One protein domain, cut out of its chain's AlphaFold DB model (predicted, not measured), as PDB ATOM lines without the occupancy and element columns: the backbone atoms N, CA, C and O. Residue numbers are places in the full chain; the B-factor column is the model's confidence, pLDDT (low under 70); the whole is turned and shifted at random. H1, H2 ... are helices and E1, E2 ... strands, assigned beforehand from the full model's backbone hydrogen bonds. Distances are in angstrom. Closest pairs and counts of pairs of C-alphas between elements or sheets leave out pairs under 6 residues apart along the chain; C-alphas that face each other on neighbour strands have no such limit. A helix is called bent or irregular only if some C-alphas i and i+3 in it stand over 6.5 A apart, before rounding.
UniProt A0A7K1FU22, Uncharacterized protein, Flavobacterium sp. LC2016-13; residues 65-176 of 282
ATOM      1  N   LYS A  65     382.484 327.965 388.588       94.31
ATOM      2  CA  LYS A  65     383.549 327.109 389.117       94.31
ATOM      3  C   LYS A  65     384.432 326.620 387.979       94.31
ATOM      4  O   LYS A  65     383.987 325.851 387.122       94.31
ATOM      5  N   TYR A  66     385.700 327.004 387.995       96.56
ATOM      6  CA  TYR A  66     386.709 326.442 387.105       96.56
ATOM      7  C   TYR A  66     387.370 325.258 387.792       96.56
ATOM      8  O   TYR A  66     387.932 325.404 388.875       96.56
ATOM      9  N   THR A  67     387.332 324.082 387.167       96.38
ATOM     10  CA  THR A  67     387.889 322.856 387.754       96.38
ATOM     11  C   THR A  67     388.937 322.227 386.853       96.38
ATOM     12  O   THR A  67     388.939 322.426 385.641       96.38
ATOM     13  N   ASP A  68     389.809 321.398 387.419       95.00
ATOM     14  CA  ASP A  68     390.567 320.447 386.612       95.00
ATOM     15  C   ASP A  68     389.682 319.262 386.171       95.00
ATOM     16  O   ASP A  68     388.517 319.127 386.566       95.00
ATOM     17  N   ARG A  69     390.242 318.362 385.358       91.88
ATOM     18  CA  ARG A  69     389.546 317.155 384.882       91.88
ATOM     19  C   ARG A  69     389.181 316.164 385.997       91.88
ATOM     20  O   ARG A  69     388.343 315.289 385.788       91.88
ATOM     21  N   ARG A  70     389.816 316.267 387.166       91.00
ATOM     22  CA  ARG A  70     389.547 315.433 388.348       91.00
ATOM     23  C   ARG A  70     388.453 316.036 389.235       91.00
ATOM     24  O   ARG A  70     388.047 315.378 390.188       91.00
ATOM     25  N   GLY A  71     387.972 317.236 388.908       90.25
ATOM     26  CA  GLY A  71     386.964 317.965 389.671       90.25
ATOM     27  C   GLY A  71     387.537 318.801 390.814       90.25
ATOM     28  O   GLY A  71     386.766 319.291 391.632       90.25
ATOM     29  N   ASN A  72     388.861 318.981 390.894       94.94
ATOM     30  CA  ASN A  72     389.437 319.901 391.872       94.94
ATOM     31  C   ASN A  72     389.159 321.335 391.421       94.94
ATOM     32  O   ASN A  72     389.469 321.691 390.281       94.94
ATOM     33  N   VAL A  73     388.597 322.147 392.313       95.38
ATOM     34  CA  VAL A  73     388.345 323.567 392.059       95.38
ATOM     35  C   VAL A  73     389.677 324.309 391.949       95.38
ATOM     36  O   VAL A  73     390.568 324.143 392.781       95.38
ATOM     37  N   LEU A  74     389.811 325.097 390.887       96.00
ATOM     38  CA  LEU A  74     390.956 325.955 390.594       96.00
ATOM     39  C   LEU A  74     390.644 327.413 390.934       96.00
ATOM     40  O   LEU A  74     391.510 328.114 391.442       96.00
ATOM     41  N   LEU A  75     389.419 327.853 390.636       95.75
ATOM     42  CA  LEU A  75     388.919 329.198 390.895       95.75
ATOM     43  C   LEU A  75     387.390 329.156 390.994       95.75
ATOM     44  O   LEU A  75     386.749 328.563 390.126       95.75
ATOM     45  N   ASP A  76     386.845 329.839 391.995       92.88
ATOM     46  CA  ASP A  76     385.429 330.193 392.095       92.88
ATOM     47  C   ASP A  76     385.302 331.709 391.879       92.88
ATOM     48  O   ASP A  76     386.080 332.483 392.445       92.88
ATOM     49  N   THR A  77     384.361 332.135 391.039       91.88
ATOM     50  CA  THR A  77     384.114 333.555 390.733       91.88
ATOM     51  C   THR A  77     382.716 333.965 391.165       91.88
ATOM     52  O   THR A  77     381.842 333.119 391.299       91.88
ATOM     53  N   ASN A  78     382.469 335.258 391.375       88.94
ATOM     54  CA  ASN A  78     381.140 335.787 391.705       88.94
ATOM     55  C   ASN A  78     380.528 336.570 390.530       88.94
ATOM     56  O   ASN A  78     380.222 337.757 390.648       88.94
ATOM     57  N   ASP A  79     380.390 335.906 389.379       84.88
ATOM     58  CA  ASP A  79     379.973 336.520 388.111       84.88
ATOM     59  C   ASP A  79     378.468 336.427 387.820       84.88
ATOM     60  O   ASP A  79     378.013 336.835 386.752       84.88
ATOM     61  N   GLY A  80     377.672 335.890 388.745       80.25
ATOM     62  CA  GLY A  80     376.230 335.750 388.543       80.25
ATOM     63  C   GLY A  80     375.834 334.529 387.700       80.25
ATOM     64  O   GLY A  80     374.676 334.418 387.297       80.25
ATOM     65  N   SER A  81     376.764 333.615 387.410       80.81
ATOM     66  CA  SER A  81     376.553 332.401 386.608       80.81
ATOM     67  C   SER A  81     376.876 331.172 387.445       80.81
ATOM     68  O   SER A  81     377.805 331.235 388.217       80.81
ATOM     69  N   ASN A  82     376.138 330.062 387.326       83.75
ATOM     70  CA  ASN A  82     376.366 328.849 388.141       83.75
ATOM     71  C   ASN A  82     376.962 327.708 387.299       83.75
ATOM     72  O   ASN A  82     376.503 326.558 387.343       83.75
ATOM     73  N   ASP A  83     377.902 328.086 386.434       88.81
ATOM     74  CA  ASP A  83     378.535 327.224 385.443       88.81
ATOM     75  C   ASP A  83     379.730 326.496 386.063       88.81
ATOM     76  O   ASP A  83     380.589 327.111 386.686       88.81
ATOM     77  N   VAL A  84     379.850 325.189 385.832       91.69
ATOM     78  CA  VAL A  84     381.062 324.426 386.154       91.69
ATOM     79  C   VAL A  84     381.809 324.138 384.860       91.69
ATOM     80  O   VAL A  84     381.323 323.395 384.004       91.69
ATOM     81  N   VAL A  85     382.999 324.720 384.715       94.69
ATOM     82  CA  VAL A  85     383.816 324.635 383.501       94.69
ATOM     83  C   VAL A  85     385.117 323.907 383.790       94.69
ATOM     84  O   VAL A  85     385.979 324.383 384.525       94.69
ATOM     85  N   VAL A  86     385.295 322.758 383.140       95.81
ATOM     86  CA  VAL A  86     386.570 322.036 383.182       95.81
ATOM     87  C   VAL A  86     387.618 322.768 382.340       95.81
ATOM     88  O   VAL A  86     387.444 322.953 381.135       95.81
ATOM     89  N   VAL A  87     388.730 323.152 382.959       96.56
ATOM     90  CA  VAL A  87     389.896 323.708 382.271       96.56
ATOM     91  C   VAL A  87     390.635 322.564 381.568       96.56
ATOM     92  O   VAL A  87     390.999 321.586 382.226       96.56
ATOM     93  N   PRO A  88     390.873 322.644 380.243       94.44
ATOM     94  CA  PRO A  88     391.600 321.605 379.524       94.44
ATOM     95  C   PRO A  88     393.002 321.387 380.099       94.44
ATOM     96  O   PRO A  88     393.704 322.354 380.388       94.44
ATOM     97  N   ASP A  89     393.450 320.130 380.176       94.25
ATOM     98  CA  ASP A  89     394.770 319.773 380.725       94.25
ATOM     99  C   ASP A  89     395.917 320.550 380.041       94.25
ATOM    100  O   ASP A  89     396.885 320.942 380.689       94.25
ATOM    101  N   SER A  90     395.778 320.844 378.740       94.56
ATOM    102  CA  SER A  90     396.740 321.632 377.957       94.56
ATOM    103  C   SER A  90     396.818 323.113 378.342       94.56
ATOM    104  O   SER A  90     397.821 323.752 378.053       94.56
ATOM    105  N   GLN A  91     395.777 323.656 378.972       95.06
ATOM    106  CA  GLN A  91     395.686 325.056 379.401       95.06
ATOM    107  C   GLN A  91     395.802 325.207 380.922       95.06
ATOM    108  O   GLN A  91     395.801 326.325 381.429       95.06
ATOM    109  N   LEU A  92     395.902 324.095 381.660       94.94
ATOM    110  CA  LEU A  92     395.845 324.085 383.118       94.94
ATOM    111  C   LEU A  92     396.978 324.894 383.754       94.94
ATOM    112  O   LEU A  92     396.746 325.616 384.720       94.94
ATOM    113  N   LYS A  93     398.196 324.779 383.210       96.56
ATOM    114  CA  LYS A  93     399.350 325.541 383.697       96.56
ATOM    115  C   LYS A  93     399.153 327.039 383.459       96.56
ATOM    116  O   LYS A  93     399.212 327.808 384.407       96.56
ATOM    117  N   ASP A  94     398.853 327.424 382.223       96.31
ATOM    118  CA  ASP A  94     398.665 328.828 381.847       96.31
ATOM    119  C   ASP A  94     397.509 329.479 382.615       96.31
ATOM    120  O   ASP A  94     397.571 330.656 382.955       96.31
ATOM    121  N   PHE A  95     396.448 328.718 382.904       97.38
ATOM    122  CA  PHE A  95     395.337 329.211 383.706       97.38
ATOM    123  C   PHE A  95     395.733 329.430 385.166       97.38
ATOM    124  O   PHE A  95     395.383 330.464 385.718       97.38
ATOM    125  N   LYS A  96     396.497 328.511 385.773       96.94
ATOM    126  CA  LYS A  96     397.028 328.689 387.134       96.94
ATOM    127  C   LYS A  96     397.928 329.920 387.235       96.94
ATOM    128  O   LYS A  96     397.716 330.762 388.097       96.94
ATOM    129  N   ASP A  97     398.852 330.062 386.289       97.19
ATOM    130  CA  ASP A  97     399.746 331.220 386.231       97.19
ATOM    131  C   ASP A  97     398.953 332.535 386.059       97.19
ATOM    132  O   ASP A  97     399.332 333.572 386.602       97.19
ATOM    133  N   LEU A  98     397.832 332.504 385.326       96.19
ATOM    134  CA  LEU A  98     396.951 333.657 385.145       96.19
ATOM    135  C   LEU A  98     396.174 334.018 386.417       96.19
ATOM    136  O   LEU A  98     396.107 335.197 386.766       96.19
ATOM    137  N   ILE A  99     395.545 333.046 387.083       96.25
ATOM    138  CA  ILE A  99     394.730 333.326 388.277       96.25
ATOM    139  C   ILE A  99     395.591 333.821 389.444       96.25
ATOM    140  O   ILE A  99     395.135 334.684 390.184       96.25
ATOM    141  N   ASP A 100     396.854 333.387 389.537       95.88
ATOM    142  CA  ASP A 100     397.807 333.858 390.554       95.88
ATOM    143  C   ASP A 100     398.081 335.370 390.467       95.88
ATOM    144  O   ASP A 100     398.395 336.013 391.469       95.88
ATOM    145  N   VAL A 101     397.952 335.958 389.271       95.69
ATOM    146  CA  VAL A 101     398.163 337.397 389.033       95.69
ATOM    147  C   VAL A 101     396.866 338.172 388.796       95.69
ATOM    148  O   VAL A 101     396.910 339.387 388.601       95.69
ATOM    149  N   THR A 102     395.712 337.499 388.793       93.81
ATOM    150  CA  THR A 102     394.407 338.118 388.522       93.81
ATOM    151  C   THR A 102     393.730 338.498 389.841       93.81
ATOM    152  O   THR A 102     393.382 337.615 390.620       93.81
ATOM    153  N   PRO A 103     393.486 339.793 390.113       94.56
ATOM    154  CA  PRO A 103     392.746 340.202 391.301       94.56
ATOM    155  C   PRO A 103     391.301 339.694 391.270       94.56
ATOM    156  O   PRO A 103     390.676 339.677 390.209       94.56
ATOM    157  N   THR A 104     390.726 339.406 392.441       89.81
ATOM    158  CA  THR A 104     389.329 338.955 392.571       89.81
ATOM    159  C   THR A 104     388.332 339.911 391.910       89.81
ATOM    160  O   THR A 104     387.416 339.484 391.222       89.81
ATOM    161  N   SER A 105     388.562 341.225 392.007       87.94
ATOM    162  CA  SER A 105     387.723 342.240 391.350       87.94
ATOM    163  C   SER A 105     387.711 342.155 389.820       87.94
ATOM    164  O   SER A 105     386.824 342.723 389.185       87.94
ATOM    165  N   MET A 106     388.698 341.483 389.222       91.19
ATOM    166  CA  MET A 106     388.753 341.194 387.794       91.19
ATOM    167  C   MET A 106     388.149 339.825 387.481       91.19
ATOM    168  O   MET A 106     387.359 339.731 386.543       91.19
ATOM    169  N   SER A 107     388.484 338.790 388.257       92.69
ATOM    170  CA  SER A 107     387.938 337.444 388.051       92.69
ATOM    171  C   SER A 107     386.445 337.345 388.349       92.69
ATOM    172  O   SER A 107     385.797 336.468 387.803       92.69
ATOM    173  N   ASP A 108     385.879 338.238 389.162       92.50
ATOM    174  CA  ASP A 108     384.436 338.288 389.445       92.50
ATOM    175  C   ASP A 108     383.636 339.029 388.366       92.50
ATOM    176  O   ASP A 108     382.407 339.055 388.403       92.50
ATOM    177  N   ARG A 109     384.292 339.647 387.376       88.62
ATOM    178  CA  ARG A 109     383.557 340.348 386.322       88.62
ATOM    179  C   ARG A 109     382.967 339.371 385.308       88.62
ATOM    180  O   ARG A 109     383.634 338.440 384.853       88.62
ATOM    181  N   VAL A 110     381.740 339.660 384.878       88.38
ATOM    182  CA  VAL A 110     381.016 338.882 383.857       88.38
ATOM    183  C   VAL A 110     381.814 338.778 382.554       88.38
ATOM    184  O   VAL A 110     381.938 337.697 381.992       88.38
ATOM    185  N   ASP A 111     382.425 339.878 382.101       91.44
ATOM    186  CA  ASP A 111     383.205 339.919 380.857       91.44
ATOM    187  C   ASP A 111     384.436 339.004 380.905       91.44
ATOM    188  O   ASP A 111     384.754 338.326 379.925       91.44
ATOM    189  N   TRP A 112     385.127 338.957 382.043       94.56
ATOM    190  CA  TRP A 112     386.274 338.076 382.238       94.56
ATOM    191  C   TRP A 112     385.846 336.608 382.173       94.56
ATOM    192  O   TRP A 112     386.442 335.820 381.433       94.56
ATOM    193  N   ASN A 113     384.765 336.261 382.875       94.88
ATOM    194  CA  ASN A 113     384.239 334.899 382.906       94.88
ATOM    195  C   ASN A 113     383.735 334.451 381.540       94.88
ATOM    196  O   ASN A 113     384.074 333.356 381.099       94.88
ATOM    197  N   ASP A 114     382.993 335.300 380.836       93.44
ATOM    198  CA  ASP A 114     382.487 334.998 379.500       93.44
ATOM    199  C   ASP A 114     383.623 334.702 378.513       93.44
ATOM    200  O   ASP A 114     383.557 333.732 377.752       93.44
ATOM    201  N   ASN A 115     384.716 335.471 378.571       95.06
ATOM    202  CA  ASN A 115     385.908 335.209 377.764       95.06
ATOM    203  C   ASN A 115     386.592 333.885 378.143       95.06
ATOM    204  O   ASN A 115     386.971 333.112 377.257       95.06
ATOM    205  N   MET A 116     386.736 333.588 379.439       96.44
ATOM    206  CA  MET A 116     387.339 332.333 379.903       96.44
ATOM    207  C   MET A 116     386.495 331.114 379.526       96.44
ATOM    208  O   MET A 116     387.027 330.129 379.013       96.44
ATOM    209  N   LYS A 117     385.173 331.190 379.708       95.12
ATOM    210  CA  LYS A 117     384.229 330.146 379.289       95.12
ATOM    211  C   LYS A 117     384.328 329.928 377.782       95.12
ATOM    212  O   LYS A 117     384.534 328.794 377.355       95.12
ATOM    213  N   ALA A 118     384.285 330.991 376.973       92.62
ATOM    214  CA  ALA A 118     384.389 330.877 375.519       92.62
ATOM    215  C   ALA A 118     385.698 330.187 375.103       92.62
ATOM    216  O   ALA A 118     385.676 329.268 374.281       92.62
ATOM    217  N   LYS A 119     386.818 330.553 375.739       94.44
ATOM    218  CA  LYS A 119     388.133 329.940 375.514       94.44
ATOM    219  C   LYS A 119     388.156 328.449 375.869       94.44
ATOM    220  O   LYS A 119     388.590 327.638 375.051       94.44
ATOM    221  N   PHE A 120     387.711 328.070 377.067       94.94
ATOM    222  CA  PHE A 120     387.784 326.680 377.540       94.94
ATOM    223  C   PHE A 120     386.757 325.757 376.889       94.94
ATOM    224  O   PHE A 120     387.010 324.562 376.752       94.94
ATOM    225  N   LEU A 121     385.630 326.310 376.445       90.94
ATOM    226  CA  LEU A 121     384.601 325.591 375.697       90.94
ATOM    227  C   LEU A 121     384.861 325.584 374.179       90.94
ATOM    228  O   LEU A 121     384.127 324.937 373.439       90.94
ATOM    229  N   GLY A 122     385.911 326.265 373.705       89.50
ATOM    230  CA  GLY A 122     386.340 326.231 372.305       89.50
ATOM    231  C   GLY A 122     385.495 327.074 371.344       89.50
ATOM    232  O   GLY A 122     385.500 326.816 370.138       89.50
ATOM    233  N   PHE A 123     384.774 328.082 371.839       90.12
ATOM    234  CA  PHE A 123     384.057 329.043 370.998       90.12
ATOM    235  C   PHE A 123     385.009 330.085 370.409       90.12
ATOM    236  O   PHE A 123     385.970 330.506 371.049       90.12
ATOM    237  N   LYS A 124     384.727 330.545 369.181       89.62
ATOM    238  CA  LYS A 124     385.530 331.605 368.547       89.62
ATOM    239  C   LYS A 124     385.210 332.984 369.115       89.62
ATOM    240  O   LYS A 124     386.073 333.854 369.101       89.62
ATOM    241  N   THR A 125     383.973 333.190 369.568       92.44
ATOM    242  CA  THR A 125     383.508 334.451 370.153       92.44
ATOM    243  C   THR A 125     382.594 334.194 371.346       92.44
ATOM    244  O   THR A 125     381.920 333.163 371.417       92.44
ATOM    245  N   VAL A 126     382.537 335.165 372.260       90.94
ATOM    246  CA  VAL A 126     381.603 335.166 373.396       90.94
ATOM    247  C   VAL A 126     380.152 335.114 372.913       90.94
ATOM    248  O   VAL A 126     379.364 334.341 373.444       90.94
ATOM    249  N   ASP A 127     379.808 335.831 371.841       90.31
ATOM    250  CA  ASP A 127     378.445 335.825 371.295       90.31
ATOM    251  C   ASP A 127     377.989 334.432 370.843       90.31
ATOM    252  O   ASP A 127     376.839 334.054 371.050       90.31
ATOM    253  N   GLN A 128     378.879 333.637 370.236       86.81
ATOM    254  CA  GLN A 128     378.548 332.262 369.847       86.81
ATOM    255  C   GLN A 128     378.216 331.402 371.065       86.81
ATOM    256  O   GLN A 128     377.246 330.644 371.039       86.81
ATOM    257  N   MET A 129     379.004 331.546 372.130       91.38
ATOM    258  CA  MET A 129     378.771 330.850 373.388       91.38
ATOM    259  C   MET A 129     377.463 331.308 374.040       91.38
ATOM    260  O   MET A 129     376.643 330.467 374.395       91.38
ATOM    261  N   ASN A 130     377.247 332.618 374.163       85.75
ATOM    262  CA  ASN A 130     376.079 333.188 374.832       85.75
ATOM    263  C   ASN A 130     374.780 332.865 374.090       85.75
ATOM    264  O   ASN A 130     373.785 332.540 374.733       85.75
ATOM    265  N   ASN A 131     374.796 332.835 372.756       81.38
ATOM    266  CA  ASN A 131     373.647 332.385 371.970       81.38
ATOM    267  C   ASN A 131     373.308 330.906 372.211       81.38
ATOM    268  O   ASN A 131     372.135 330.548 372.264       81.38
ATOM    269  N   LEU A 132     374.316 330.038 372.364       82.44
ATOM    270  CA  LEU A 132     374.083 328.618 372.624       82.44
ATOM    271  C   LEU A 132     373.662 328.371 374.079       82.44
ATOM    272  O   LEU A 132     372.622 327.767 374.330       82.44
ATOM    273  N   LEU A 133     374.465 328.830 375.042       81.81
ATOM    274  CA  LEU A 133     374.228 328.598 376.467       81.81
ATOM    275  C   LEU A 133     373.021 329.384 376.994       81.81
ATOM    276  O   LEU A 133     372.375 328.939 377.940       81.81
ATOM    277  N   GLY A 134     372.685 330.519 376.377       77.19
ATOM    278  CA  GLY A 134     371.474 331.289 376.671       77.19
ATOM    279  C   GLY A 134     370.178 330.578 376.274       77.19
ATOM    280  O   GLY A 134     369.115 330.944 376.766       77.19
ATOM    281  N   GLY A 135     370.250 329.530 375.443       73.00
ATOM    282  CA  GLY A 135     369.107 328.666 375.132       73.00
ATOM    283  C   GLY A 135     368.707 327.721 376.271       73.00
ATOM    284  O   GLY A 135     367.638 327.121 376.212       73.00
ATOM    285  N   PHE A 136     369.540 327.586 377.307       76.25
ATOM    286  CA  PHE A 136     369.278 326.738 378.467       76.25
ATOM    287  C   PHE A 136     368.911 327.617 379.663       76.25
ATOM    288  O   PHE A 136     369.773 328.259 380.264       76.25
ATOM    289  N   THR A 137     367.626 327.650 380.021       70.00
ATOM    290  CA  THR A 137     367.122 328.579 381.050       70.00
ATOM    291  C   THR A 137     367.408 328.113 382.476       70.00
ATOM    292  O   THR A 137     367.209 328.850 383.442       70.00
ATOM    293  N   ARG A 138     367.851 326.862 382.634       74.44
ATOM    294  CA  ARG A 138     368.004 326.187 383.923       74.44
ATOM    295  C   ARG A 138     369.456 325.800 384.114       74.44
ATOM    296  O   ARG A 138     370.081 325.272 383.197       74.44
ATOM    297  N   GLN A 139     369.970 326.000 385.326       75.62
ATOM    298  CA  GLN A 139     371.374 325.732 385.645       75.62
ATOM    299  C   GLN A 139     371.796 324.323 385.234       75.62
ATOM    300  O   GLN A 139     372.804 324.139 384.563       75.62
ATOM    301  N   TRP A 140     371.030 323.307 385.627       74.50
ATOM    302  CA  TRP A 140     371.420 321.936 385.337       74.50
ATOM    303  C   TRP A 140     371.385 321.634 383.831       74.50
ATOM    304  O   TRP A 140     372.234 320.877 383.364       74.50
ATOM    305  N   SER A 141     370.478 322.252 383.063       80.00
ATOM    306  CA  SER A 141     370.460 322.139 381.601       80.00
ATOM    307  C   SER A 141     371.675 322.778 380.966       80.00
ATOM    308  O   SER A 141     372.351 322.164 380.138       80.00
ATOM    309  N   ARG A 142     372.008 323.982 381.427       84.50
ATOM    310  CA  ARG A 142     373.208 324.703 381.022       84.50
ATOM    311  C   ARG A 142     374.467 323.892 381.336       84.50
ATOM    312  O   ARG A 142     375.317 323.725 380.466       84.50
ATOM    313  N   GLN A 143     374.525 323.248 382.503       86.75
ATOM    314  CA  GLN A 143     375.618 322.346 382.862       86.75
ATOM    315  C   GLN A 143     375.677 321.096 381.975       86.75
ATOM    316  O   GLN A 143     376.761 320.652 381.602       86.75
ATOM    317  N   LYS A 144     374.535 320.498 381.608       86.25
ATOM    318  CA  LYS A 144     374.530 319.373 380.657       86.25
ATOM    319  C   LYS A 144     375.010 319.803 379.272       86.25
ATOM    320  O   LYS A 144     375.715 319.024 378.631       86.25
ATOM    321  N   ALA A 145     374.692 321.024 378.844       85.94
ATOM    322  CA  ALA A 145     375.211 321.596 377.608       85.94
ATOM    323  C   ALA A 145     376.732 321.781 377.660       85.94
ATOM    324  O   ALA A 145     377.431 321.286 376.776       85.94
ATOM    325  N   ILE A 146     377.252 322.386 378.732       89.50
ATOM    326  CA  ILE A 146     378.695 322.521 378.980       89.50
ATOM    327  C   ILE A 146     379.385 321.150 378.949       89.50
ATOM    328  O   ILE A 146     380.347 320.955 378.208       89.50
ATOM    329  N   ASN A 147     378.838 320.160 379.660       88.94
ATOM    330  CA  ASN A 147     379.392 318.805 379.690       88.94
ATOM    331  C   ASN A 147     379.419 318.140 378.304       88.94
ATOM    332  O   ASN A 147     380.348 317.390 378.004       88.94
ATOM    333  N   TYR A 148     378.412 318.381 377.460       86.00
ATOM    334  CA  TYR A 148     378.398 317.882 376.085       86.00
ATOM    335  C   TYR A 148     379.454 318.569 375.214       86.00
ATOM    336  O   TYR A 148     380.173 317.879 374.496       86.00
ATOM    337  N   ILE A 149     379.589 319.895 375.313       87.38
ATOM    338  CA  ILE A 149     380.600 320.663 374.568       87.38
ATOM    339  C   ILE A 149     382.008 320.159 374.906       87.38
ATOM    340  O   ILE A 149     382.828 319.951 374.014       87.38
ATOM    341  N   GLN A 150     382.273 319.903 376.188       86.06
ATOM    342  CA  GLN A 150     383.574 319.429 376.660       86.06
ATOM    343  C   GLN A 150     383.812 317.937 376.395       86.06
ATOM    344  O   GLN A 150     384.956 317.503 376.263       86.06
ATOM    345  N   ASN A 151     382.749 317.133 376.327       84.56
ATOM    346  CA  ASN A 151     382.831 315.696 376.101       84.56
ATOM    347  C   ASN A 151     381.665 315.218 375.209       84.56
ATOM    348  O   ASN A 151     380.639 314.758 375.731       84.56
ATOM    349  N   PRO A 152     381.805 315.307 373.871       80.88
ATOM    350  CA  PRO A 152     380.721 315.071 372.920       80.88
ATOM    351  C   PRO A 152     380.455 313.573 372.720       80.88
ATOM    352  O   PRO A 152     380.738 312.983 371.679       80.88
ATOM    353  N   THR A 153     379.896 312.936 373.745       78.75
ATOM    354  CA  THR A 153     379.388 311.562 373.677       78.75
ATOM    355  C   THR A 153     377.893 311.559 373.391       78.75
ATOM    356  O   THR A 153     377.180 312.492 373.760       78.75
ATOM    357  N   TYR A 154     377.386 310.469 372.810       68.06
ATOM    358  CA  TYR A 154     375.947 310.275 372.599       68.06
ATOM    359  C   TYR A 154     375.140 310.416 373.904       68.06
ATOM    360  O   TYR A 154     374.088 311.048 373.922       68.06
ATOM    361  N   ALA A 155     375.663 309.901 375.021       70.12
ATOM    362  CA  ALA A 155     375.024 310.015 376.330       70.12
ATOM    363  C   ALA A 155     374.943 311.470 376.828       70.12
ATOM    364  O   ALA A 155     373.902 311.884 377.337       70.12
ATOM    365  N   ASN A 156     376.004 312.261 376.648       77.69
ATOM    366  CA  ASN A 156     375.998 313.675 377.033       77.69
ATOM    367  C   ASN A 156     375.107 314.510 376.112       77.69
ATOM    368  O   ASN A 156     374.417 315.409 376.581       77.69
ATOM    369  N   ALA A 157     375.070 314.171 374.824       73.81
ATOM    370  CA  ALA A 157     374.200 314.804 373.843       73.81
ATOM    371  C   ALA A 157     372.716 314.580 374.190       73.81
ATOM    372  O   ALA A 157     371.909 315.510 374.144       73.81
ATOM    373  N   LEU A 158     372.376 313.363 374.636       69.62
ATOM    374  CA  LEU A 158     371.063 313.056 375.196       69.62
ATOM    375  C   LEU A 158     370.793 313.834 376.478       69.62
ATOM    376  O   LEU A 158     369.768 314.500 376.577       69.62
ATOM    377  N   ALA A 159     371.708 313.788 377.445       75.88
ATOM    378  CA  ALA A 159     371.535 314.493 378.708       75.88
ATOM    379  C   ALA A 159     371.306 315.999 378.496       75.88
ATOM    380  O   ALA A 159     370.445 316.569 379.157       75.88
ATOM    381  N   MET A 160     372.013 316.618 377.545       80.56
ATOM    382  CA  MET A 160     371.791 318.003 377.129       80.56
ATOM    383  C   MET A 160     370.399 318.189 376.515       80.56
ATOM    384  O   MET A 160     369.641 319.028 376.993       80.56
ATOM    385  N   GLY A 161     370.022 317.399 375.505       73.81
ATOM    386  CA  GLY A 161     368.722 317.543 374.839       73.81
ATOM    387  C   GLY A 161     367.529 317.342 375.779       73.81
ATOM    388  O   GLY A 161     366.577 318.112 375.744       73.81
ATOM    389  N   PHE A 162     367.589 316.351 376.670       69.31
ATOM    390  CA  PHE A 162     366.531 316.098 377.651       69.31
ATOM    391  C   PHE A 162     366.526 317.089 378.811       69.31
ATOM    392  O   PHE A 162     365.531 317.160 379.532       69.31
ATOM    393  N   SER A 163     367.615 317.831 379.021       75.31
ATOM    394  CA  SER A 163     367.724 318.626 380.233       75.31
ATOM    395  C   SER A 163     366.701 319.751 380.311       75.31
ATOM    396  O   SER A 163     365.919 319.839 381.254       75.31
ATOM    397  N   GLU A 164     366.593 320.543 379.253       68.12
ATOM    398  CA  GLU A 164     365.620 321.631 379.215       68.12
ATOM    399  C   GLU A 164     364.175 321.113 379.263       68.12
ATOM    400  O   GLU A 164     363.341 321.646 379.994       68.12
ATOM    401  N   ALA A 165     363.915 319.993 378.583       63.59
ATOM    402  CA  ALA A 165     362.620 319.320 378.556       63.59
ATOM    403  C   ALA A 165     362.151 318.802 379.926       63.59
ATOM    404  O   ALA A 165     360.962 318.844 380.219       63.59
ATOM    405  N   LEU A 166     363.062 318.291 380.758       59.03
ATOM    406  CA  LEU A 166     362.740 317.797 382.103       59.03
ATOM    407  C   LEU A 166     362.755 318.909 383.160       59.03
ATOM    408  O   LEU A 166     362.226 318.727 384.255       59.03
ATOM    409  N   SER A 167     363.371 320.054 382.865       60.03
ATOM    410  CA  SER A 167     363.460 321.171 383.809       60.03
ATOM    411  C   SER A 167     362.147 321.902 384.021       60.03
ATOM    412  O   SER A 167     361.941 322.571 385.031       60.03
ATOM    413  N   GLN A 168     361.296 321.849 383.010       54.41
ATOM    414  CA  GLN A 168     359.980 322.435 383.012       54.41
ATOM    415  C   GLN A 168     359.073 321.241 382.806       54.41
ATOM    416  O   GLN A 168     359.105 320.656 381.729       54.41
ATOM    417  N   TRP A 169     358.343 320.811 383.835       48.47
ATOM    418  CA  TRP A 169     357.375 319.724 383.701       48.47
ATOM    419  C   TRP A 169     356.248 320.175 382.752       48.47
ATOM    420  O   TRP A 169     355.167 320.554 383.182       48.47
ATOM    421  N   THR A 170     356.544 320.115 381.449       59.47
ATOM    422  CA  THR A 170     355.729 320.321 380.244       59.47
ATOM    423  C   THR A 170     355.467 321.759 379.754       59.47
ATOM    424  O   THR A 170     354.369 322.285 379.881       59.47
ATOM    425  N   ASP A 171     356.437 322.338 379.027       63.03
ATOM    426  CA  ASP A 171     356.158 323.301 377.940       63.03
ATOM    427  C   ASP A 171     356.341 322.604 376.571       63.03
ATOM    428  O   ASP A 171     357.456 322.181 376.229       63.03
ATOM    429  N   PRO A 172     355.278 322.474 375.749       62.72
ATOM    430  CA  PRO A 172     355.368 321.915 374.403       62.72
ATOM    431  C   PRO A 172     356.407 322.586 373.491       62.72
ATOM    432  O   PRO A 172     356.915 321.924 372.585       62.72
ATOM    433  N   GLN A 173     356.718 323.872 373.686       65.94
ATOM    434  CA  GLN A 173     357.701 324.596 372.872       65.94
ATOM    435  C   GLN A 173     359.136 324.186 373.217       65.94
ATOM    436  O   GLN A 173     359.922 323.889 372.314       65.94
ATOM    437  N   GLN A 174     359.458 324.063 374.507       64.88
ATOM    438  CA  GLN A 174     360.785 323.629 374.965       64.88
ATOM    439  C   GLN A 174     361.065 322.164 374.607       64.88
ATOM    440  O   GLN A 174     362.174 321.809 374.206       64.88
ATOM    441  N   LEU A 175     360.033 321.315 374.640       62.47
ATOM    442  CA  LEU A 175     360.119 319.930 374.164       62.47
ATOM    443  C   LEU A 175     360.424 319.838 372.661       62.47
ATOM    444  O   LEU A 175     361.176 318.959 372.235       62.47
ATOM    445  N   LEU A 176     359.860 320.736 371.850       63.88
ATOM    446  CA  LEU A 176     360.142 320.802 370.413       63.88
ATOM    447  C   LEU A 176     361.566 321.299 370.134       63.88
ATOM    448  O   LEU A 176     362.242 320.736 369.270       63.88
TER     449      LEU A 176
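What this domain is: This is residues 65 to 176 of the 282 residues of an uncharacterized protein of Flavobacterium sp. LC2016-13 (UniProt A0A7K1FU22). What would one see first? A small three-strand sheet, with H1 and H3 over one face and the other face bare, makes one part of an elongated body; beyond its E3 edge the helical hairpin H5 and H6 makes the other part. H4 bridges from H3 to H5, the short H2 sits by the end of E2, and H7 lies past H6 at the far tip. What are the make-up and size? The 112 printed residues hold, along the chain, E1 E2 E3 H1 H2 H3 H4 H5 H6 H7, seven named helices and three named strands, class mostly helix, with a mixed sheet in the order E2, E1, E3. The whole is compact, with a radius of gyration of the C-alphas of 14.7 A, and spans 48 by 27 by 25 A.

Where its parts are: Where is the sheet? E1 is residues 65 to 67, with C-alpha 65 at (383.549, 327.109, 389.117); E2, residues 73 to 77, is 10.9 A long, and E3 is residues 84 to 86. Where are the helices near it in the chain? H1, residues 89 to 101, is 19.8 A long and irregular, with C-alphas 90 and 93 7.4 A apart. H2 is residues 104 to 107, and H3, residues 110 to 120, is 15.3 A long. Where are the later helices? H4 is residues 126 to 133, 10.3 A, and H5 is residues 139 to 150, 16.4 A. H6, residues 154 to 167, is the longest helix, 20.0 A from C-alpha 154 at (375.947, 310.275, 372.599), and is irregular, but only just: C-alphas 161 and 164 are 6.7 A apart. H7, residues 172 to 176, ends with C-alpha 176 at (360.142, 320.802, 370.413).

How they stand to each other: How is the sheet paired? E2 and E1, a hairpin, are antiparallel at 161 degrees, with N 66 and O 75 2.8 A apart, within hydrogen-bond range. E1 and E3 are parallel at 24 degrees, with N 85 and O 65 2.8 A apart, within that range. Which helices are on the sheet? H1 and H3 are on one face, two layers, helices over a sheet; H1 comes closest at Lys 96, its C-alpha 7.5 A from that of Leu 74. H3 lies over E1, only just, with 2 of its C-alphas falling on E2 and 2 on E3; its height over the sheet is 9.9 A and it runs along the strands, at 25 degrees to E1 on the local plane. H2 and H5 only graze the sheet, the closest C-alphas being Thr 77 and Ser 107, 6.1 A, and Val 84 and Gln 143, 6.7 A. How do the helices meet? H3 and H4 touch about perpendicular, at 80 degrees, closest at the C-alphas of Ala 118 and Val 126, 5.5 A; H4 and H5 only just touch, with 3 pairs of C-alphas within 8 A, closest Leu 133 and Arg 142, 6.1 A. H5 and H6, a helical hairpin, touch at a shallow tilt of 16 degrees, opposite ways, the C-alphas of Ser 141 and Ser 163 being closest at 4.7 A. H6 touches H7 with residues 164 to 165 alone, closest at the C-alphas of Ala 165 and Leu 175, 5.1 A. What do the helix backbones show? Each O i to N i+4 pair is within hydrogen-bond range in H3, H4, H5 and H7, against 6 of 9 in H1 and 8 of 10 in H6; H2 is too short for such a pair.

The domain as a whole: How far does it reach? The two C-alphas farthest apart are those of Val 101 and Pro 172, 47.8 A. Is it continuous? The printed part has no cut, and its links are tight but for the short one from E2 to E3. Where is confidence low? Mean pLDDT of the printed part is 84.9; residues 154, 158, 162 and 164 to 176 are under 70.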